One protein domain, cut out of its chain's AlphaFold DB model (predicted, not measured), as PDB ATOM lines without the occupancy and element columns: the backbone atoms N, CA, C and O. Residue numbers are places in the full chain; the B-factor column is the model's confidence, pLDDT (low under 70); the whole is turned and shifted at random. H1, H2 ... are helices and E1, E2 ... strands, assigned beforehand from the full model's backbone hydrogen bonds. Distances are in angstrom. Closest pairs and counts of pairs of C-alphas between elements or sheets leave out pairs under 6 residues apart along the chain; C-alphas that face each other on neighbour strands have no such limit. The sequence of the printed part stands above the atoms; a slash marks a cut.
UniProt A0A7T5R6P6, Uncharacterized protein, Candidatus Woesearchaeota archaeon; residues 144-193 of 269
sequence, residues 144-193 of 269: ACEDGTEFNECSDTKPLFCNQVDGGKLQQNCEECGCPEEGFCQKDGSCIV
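What this domain is: This is residues 144 to 193 of the 269 residues of an uncharacterized protein of Candidatus Woesearchaeota archaeon (UniProt A0A7T5R6P6). With little regular structure, the domain is two small hairpins, E1-E2 and E3-E4, one after the other along the longest axis, with short helix H1 between them and the long loop 144 to 159 beside the first. The 50 printed residues, with order E1, E2, H1, E3, E4 and both two-stranded sheets antiparallel, are mixed in class, with 18 in named elements. The whole is compact, radius of gyration of the C-alphas 10.1 A, spanning 28 by 18 by 13 A.

Where its parts are: E1, residues 160 to 163, begins at C-alpha (16.582, -20.925, -0.128) and is 9.3 A long. E2, 169 to 172, is 10.1 A; H1, 174 to 177, 4.8 A; E3, 183 to 185, 6.7 A. E4, 191 to 193, is 6.1 A and ends at C-alpha (7.764, -10.408, -2.819).

How they stand to each other: In hairpin E1-E2, N 161 and O 171 are within hydrogen-bond range at 2.8 A, directions 135 degrees apart. H1 is too short for an O i to N i+4 pair; its one O i to N i+3 pair is out of range. The closest C-alphas of E1 and H1, Phe 161 and Cys 177, are 6.5 A apart; those of H1 and E3, Cys 174 and Cys 185, 5.4 A. In hairpin E3-E4, at 159 degrees, N 184 and O 192 are 2.9 A apart. E1 is apart from E3 and E4.

The domain as a whole: The farthest C-alphas, Gly 167 and Glu 182, are 30.5 A apart. The printed part has no cut, its four links between named elements are tight, and no printed residue is under pLDDT 70.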
ATOM      1  N   ALA A 144      22.151 -32.440   5.071       85.50
ATOM      2  CA  ALA A 144      21.156 -31.396   5.132       85.50
ATOM      3  C   ALA A 144      21.756 -30.071   5.610       85.50
ATOM      4  O   ALA A 144      22.805 -30.041   6.259       85.50
ATOM      5  N   CYS A 145      21.082 -28.980   5.273       89.62
ATOM      6  CA  CYS A 145      21.368 -27.639   5.750       89.62
ATOM      7  C   CYS A 145      20.920 -27.435   7.203       89.62
ATOM      8  O   CYS A 145      20.338 -28.315   7.832       89.62
ATOM      9  N   GLU A 146      21.199 -26.246   7.747       88.81
ATOM     10  CA  GLU A 146      20.819 -25.849   9.113       88.81
ATOM     11  C   GLU A 146      19.316 -26.007   9.406       88.81
ATOM     12  O   GLU A 146      18.942 -26.295  10.540       88.81
ATOM     13  N   ASP A 147      18.463 -25.872   8.391       90.94
ATOM     14  CA  ASP A 147      17.010 -26.037   8.494       90.94
ATOM     15  C   ASP A 147      16.522 -27.480   8.266       90.94
ATOM     16  O   ASP A 147      15.320 -27.731   8.299       90.94
ATOM     17  N   GLY A 148      17.433 -28.432   8.048       89.94
ATOM     18  CA  GLY A 148      17.104 -29.826   7.752       89.94
ATOM     19  C   GLY A 148      16.821 -30.124   6.277       89.94
ATOM     20  O   GLY A 148      16.577 -31.284   5.953       89.94
ATOM     21  N   THR A 149      16.905 -29.134   5.380       92.12
ATOM     22  CA  THR A 149      16.756 -29.341   3.929       92.12
ATOM     23  C   THR A 149      17.882 -30.211   3.399       92.12
ATOM     24  O   THR A 149      19.042 -29.878   3.622       92.12
ATOM     25  N   GLU A 150      17.574 -31.287   2.677       91.69
ATOM     26  CA  GLU A 150      18.600 -32.157   2.096       91.69
ATOM     27  C   GLU A 150      19.472 -31.423   1.060       91.69
ATOM     28  O   GLU A 150      19.074 -30.441   0.434       91.69
ATOM     29  N   PHE A 151      20.710 -31.876   0.880       91.25
ATOM     30  CA  PHE A 151      21.622 -31.291  -0.096       91.25
ATOM     31  C   PHE A 151      21.072 -31.377  -1.516       91.25
ATOM     32  O   PHE A 151      20.686 -32.441  -1.988       91.25
ATOM     33  N   ASN A 152      21.183 -30.257  -2.223       92.56
ATOM     34  CA  ASN A 152      20.638 -30.023  -3.553       92.56
ATOM     35  C   ASN A 152      19.104 -30.034  -3.619       92.56
ATOM     36  O   ASN A 152      18.554 -30.147  -4.710       92.56
ATOM     37  N   GLU A 153      18.431 -29.880  -2.481       95.94
ATOM     38  CA  GLU A 153      16.991 -29.668  -2.411       95.94
ATOM     39  C   GLU A 153      16.671 -28.218  -2.022       95.94
ATOM     40  O   GLU A 153      17.496 -27.468  -1.475       95.94
ATOM     41  N   CYS A 154      15.441 -27.819  -2.326       97.94
ATOM     42  CA  CYS A 154      14.897 -26.527  -1.940       97.94
ATOM     43  C   CYS A 154      14.335 -26.572  -0.526       97.94
ATOM     44  O   CYS A 154      13.606 -27.493  -0.163       97.94
ATOM     45  N   SER A 155      14.642 -25.538   0.251       97.44
ATOM     46  CA  SER A 155      14.058 -25.338   1.570       97.44
ATOM     47  C   SER A 155      12.571 -25.031   1.459       97.44
ATOM     48  O   SER A 155      12.128 -24.356   0.523       97.44
ATOM     49  N   ASP A 156      11.813 -25.417   2.485       96.62
ATOM     50  CA  ASP A 156      10.442 -24.939   2.687       96.62
ATOM     51  C   ASP A 156      10.387 -23.398   2.778       96.62
ATOM     52  O   ASP A 156       9.374 -22.772   2.459       96.62
ATOM     53  N   THR A 157      11.500 -22.762   3.166       96.50
ATOM     54  CA  THR A 157      11.658 -21.305   3.190       96.50
ATOM     55  C   THR A 157      12.220 -20.806   1.860       96.50
ATOM     56  O   THR A 157      13.423 -20.602   1.693       96.50
ATOM     57  N   LYS A 158      11.340 -20.569   0.888       96.06
ATOM     58  CA  LYS A 158      11.737 -20.017  -0.416       96.06
ATOM     59  C   LYS A 158      12.380 -18.621  -0.295       96.06
ATOM     60  O   LYS A 158      11.907 -17.812   0.508       96.06
ATOM     61  N   PRO A 159      13.398 -18.300  -1.118       96.81
ATOM     62  CA  PRO A 159      13.945 -19.105  -2.221       96.81
ATOM     63  C   PRO A 159      15.224 -19.868  -1.839       96.81
ATOM     64  O   PRO A 159      16.159 -19.950  -2.636       96.81
ATOM     65  N   LEU A 160      15.336 -20.337  -0.597       97.75
ATOM     66  CA  LEU A 160      16.582 -20.925  -0.128       97.75
ATOM     67  C   LEU A 160      16.813 -22.314  -0.740       97.75
ATOM     68  O   LEU A 160      15.950 -23.185  -0.683       97.75
ATOM     69  N   PHE A 161      18.008 -22.521  -1.283       97.19
ATOM     70  CA  PHE A 161      18.510 -23.782  -1.813       97.19
ATOM     71  C   PHE A 161      19.661 -24.289  -0.955       97.19
ATOM     72  O   PHE A 161      20.553 -23.517  -0.574       97.19
ATOM     73  N   CYS A 162      19.660 -25.585  -0.659       95.31
ATOM     74  CA  CYS A 162      20.674 -26.185   0.184       95.31
ATOM     75  C   CYS A 162      21.890 -26.659  -0.625       95.31
ATOM     76  O   CYS A 162      21.899 -27.748  -1.196       95.31
ATOM     77  N   ASN A 163      22.954 -25.851  -0.663       88.50
ATOM     78  CA  ASN A 163      24.124 -26.148  -1.489       88.50
ATOM     79  C   ASN A 163      25.170 -26.993  -0.737       88.50
ATOM     80  O   ASN A 163      25.775 -26.554   0.250       88.50
ATOM     81  N   GLN A 164      25.446 -28.194  -1.257       85.19
ATOM     82  CA  GLN A 164      26.481 -29.089  -0.726       85.19
ATOM     83  C   GLN A 164      27.888 -28.476  -0.804       85.19
ATOM     84  O   GLN A 164      28.719 -28.715   0.078       85.19
ATOM     85  N   VAL A 165      28.171 -27.692  -1.848       79.50
ATOM     86  CA  VAL A 165      29.511 -27.154  -2.135       79.50
ATOM     87  C   VAL A 165      29.961 -26.166  -1.056       79.50
ATOM     88  O   VAL A 165      31.146 -26.108  -0.730       79.50
ATOM     89  N   ASP A 166      29.018 -25.462  -0.431       76.12
ATOM     90  CA  ASP A 166      29.290 -24.466   0.611       76.12
ATOM     91  C   ASP A 166      29.222 -25.029   2.036       76.12
ATOM     92  O   ASP A 166      29.102 -24.284   3.015       76.12
ATOM     93  N   GLY A 167      29.338 -26.354   2.157       72.56
ATOM     94  CA  GLY A 167      29.305 -27.059   3.434       72.56
ATOM     95  C   GLY A 167      27.904 -27.141   4.029       72.56
ATOM     96  O   GLY A 167      27.776 -27.114   5.251       72.56
ATOM     97  N   GLY A 168      26.868 -27.206   3.183       83.75
ATOM     98  CA  GLY A 168      25.481 -27.303   3.636       83.75
ATOM     99  C   GLY A 168      24.914 -25.977   4.126       83.75
ATOM    100  O   GLY A 168      24.251 -25.927   5.160       83.75
ATOM    101  N   LYS A 169      25.207 -24.883   3.416       89.94
ATOM    102  CA  LYS A 169      24.603 -23.575   3.691       89.94
ATOM    103  C   LYS A 169      23.429 -23.325   2.759       89.94
ATOM    104  O   LYS A 169      23.498 -23.626   1.569       89.94
ATOM    105  N   LEU A 170      22.396 -22.698   3.308       95.12
ATOM    106  CA  LEU A 170      21.273 -22.186   2.537       95.12
ATOM    107  C   LEU A 170      21.694 -20.930   1.773       95.12
ATOM    108  O   LEU A 170      22.271 -20.003   2.348       95.12
ATOM    109  N   GLN A 171      21.400 -20.906   0.480       97.12
ATOM    110  CA  GLN A 171      21.675 -19.786  -0.418       97.12
ATOM    111  C   GLN A 171      20.403 -19.383  -1.151       97.12
ATOM    112  O   GLN A 171      19.556 -20.222  -1.420       97.12
ATOM    113  N   GLN A 172      20.263 -18.103  -1.481       97.12
ATOM    114  CA  GLN A 172      19.147 -17.625  -2.297       97.12
ATOM    115  C   GLN A 172      19.317 -18.165  -3.725       97.12
ATOM    116  O   GLN A 172      20.323 -17.872  -4.369       97.12
ATOM    117  N   ASN A 173      18.374 -18.979  -4.200       97.31
ATOM    118  CA  ASN A 173      18.356 -19.476  -5.572       97.31
ATOM    119  C   ASN A 173      16.913 -19.664  -6.062       97.31
ATOM    120  O   ASN A 173      16.382 -20.772  -6.143       97.31
ATOM    121  N   CYS A 174      16.269 -18.549  -6.385       97.44
ATOM    122  CA  CYS A 174      14.897 -18.523  -6.874       97.44
ATOM    123  C   CYS A 174      14.723 -19.080  -8.290       97.44
ATOM    124  O   CYS A 174      13.595 -19.400  -8.658       97.44
ATOM    125  N   GLU A 175      15.796 -19.213  -9.077       96.38
ATOM    126  CA  GLU A 175      15.722 -19.855 -10.394       96.38
ATOM    127  C   GLU A 175      15.405 -21.349 -10.245       96.38
ATOM    128  O   GLU A 175      14.610 -21.882 -11.016       96.38
ATOM    129  N   GLU A 176      15.961 -21.988  -9.209       96.50
ATOM    130  CA  GLU A 176      15.717 -23.398  -8.882       96.50
ATOM    131  C   GLU A 176      14.496 -23.572  -7.959       96.50
ATOM    132  O   GLU A 176      13.605 -24.374  -8.229       96.50
ATOM    133  N   CYS A 177      14.419 -22.793  -6.874       97.50
ATOM    134  CA  CYS A 177      13.428 -23.001  -5.809       97.50
ATOM    135  C   CYS A 177      12.145 -22.178  -5.948       97.50
ATOM    136  O   CYS A 177      11.176 -22.378  -5.202       97.50
ATOM    137  N   GLY A 178      12.121 -21.247  -6.902       96.00
ATOM    138  CA  GLY A 178      11.053 -20.269  -7.043       96.00
ATOM    139  C   GLY A 178      10.988 -19.291  -5.871       96.00
ATOM    140  O   GLY A 178      11.743 -19.366  -4.902       96.00
ATOM    141  N   CYS A 179      10.039 -18.365  -5.958       95.56
ATOM    142  CA  CYS A 179       9.772 -17.391  -4.910       95.56
ATOM    143  C   CYS A 179       8.583 -17.782  -4.024       95.56
ATOM    144  O   CYS A 179       7.740 -18.587  -4.440       95.56
ATOM    145  N   PRO A 180       8.509 -17.241  -2.790       92.88
ATOM    146  CA  PRO A 180       7.269 -17.248  -2.013       92.88
ATOM    147  C   PRO A 180       6.154 -16.478  -2.753       92.88
ATOM    148  O   PRO A 180       6.437 -15.808  -3.745       92.88
ATOM    149  N   GLU A 181       4.896 -16.639  -2.318       88.12
ATOM    150  CA  GLU A 181       3.678 -16.202  -3.036       88.12
ATOM    151  C   GLU A 181       3.817 -14.830  -3.723       88.12
ATOM    152  O   GLU A 181       4.228 -13.855  -3.099       88.12
ATOM    153  N   GLU A 182       3.499 -14.796  -5.024       81.44
ATOM    154  CA  GLU A 182       3.550 -13.615  -5.911       81.44
ATOM    155  C   GLU A 182       4.925 -12.928  -6.031       81.44
ATOM    156  O   GLU A 182       5.039 -11.815  -6.547       81.44
ATOM    157  N   GLY A 183       5.999 -13.591  -5.594       86.06
ATOM    158  CA  GLY A 183       7.350 -13.063  -5.719       86.06
ATOM    159  C   GLY A 183       7.971 -13.260  -7.103       86.06
ATOM    160  O   GLY A 183       7.751 -14.273  -7.770       86.06
ATOM    161  N   PHE A 184       8.819 -12.312  -7.504       88.19
ATOM    162  CA  PHE A 184       9.619 -12.394  -8.727       88.19
ATOM    163  C   PHE A 184      11.082 -12.686  -8.405       88.19
ATOM    164  O   PHE A 184      11.674 -12.094  -7.499       88.19
ATOM    165  N   CYS A 185      11.662 -13.595  -9.186       93.56
ATOM    166  CA  CYS A 185      13.057 -13.984  -9.066       93.56
ATOM    167  C   CYS A 185      13.971 -12.901  -9.653       93.56
ATOM    168  O   CYS A 185      13.834 -12.514 -10.818       93.56
ATOM    169  N   GLN A 186      14.892 -12.392  -8.839       90.75
ATOM    170  CA  GLN A 186      15.909 -11.432  -9.246       90.75
ATOM    171  C   GLN A 186      17.126 -12.157  -9.838       90.75
ATOM    172  O   GLN A 186      17.375 -13.328  -9.570       90.75
ATOM    173  N   LYS A 187      17.939 -11.438 -10.624       89.38
ATOM    174  CA  LYS A 187      19.152 -11.997 -11.258       89.38
ATOM    175  C   LYS A 187      20.214 -12.493 -10.270       89.38
ATOM    176  O   LYS A 187      21.133 -13.189 -10.682       89.38
ATOM    177  N   ASP A 188      20.150 -12.068  -9.014       91.50
ATOM    178  CA  ASP A 188      21.065 -12.505  -7.958       91.50
ATOM    179  C   ASP A 188      20.567 -13.757  -7.214       91.50
ATOM    180  O   ASP A 188      21.195 -14.172  -6.242       91.50
ATOM    181  N   GLY A 189      19.460 -14.360  -7.665       94.94
ATOM    182  CA  GLY A 189      18.859 -15.541  -7.049       94.94
ATOM    183  C   GLY A 189      17.947 -15.229  -5.861       94.94
ATOM    184  O   GLY A 189      17.375 -16.157  -5.288       94.94
ATOM    185  N   SER A 190      17.778 -13.959  -5.485       94.88
ATOM    186  CA  SER A 190      16.859 -13.551  -4.420       94.88
ATOM    187  C   SER A 190      15.448 -13.253  -4.939       94.88
ATOM    188  O   SER A 190      15.216 -13.122  -6.140       94.88
ATOM    189  N   CYS A 191      14.477 -13.174  -4.030       92.81
ATOM    190  CA  CYS A 191      13.089 -12.873  -4.373       92.81
ATOM    191  C   CYS A 191      12.671 -11.489  -3.907       92.81
ATOM    192  O   CYS A 191      12.844 -11.145  -2.738       92.81
ATOM    193  N   ILE A 192      11.993 -10.761  -4.794       87.75
ATOM    194  CA  ILE A 192      11.148  -9.628  -4.415       87.75
ATOM    195  C   ILE A 192       9.718 -10.133  -4.270       87.75
ATOM    196  O   ILE A 192       9.106 -10.555  -5.244       87.75
ATOM    197  N   VAL A 193       9.190 -10.147  -3.049       84.00
ATOM    198  CA  VAL A 193       7.764 -10.408  -2.819       84.00
ATOM    199  C   VAL A 193       7.053  -9.109  -3.107       84.00
ATOM    200  O   VAL A 193       7.364  -8.155  -2.410       84.00
TER     201      VAL A 193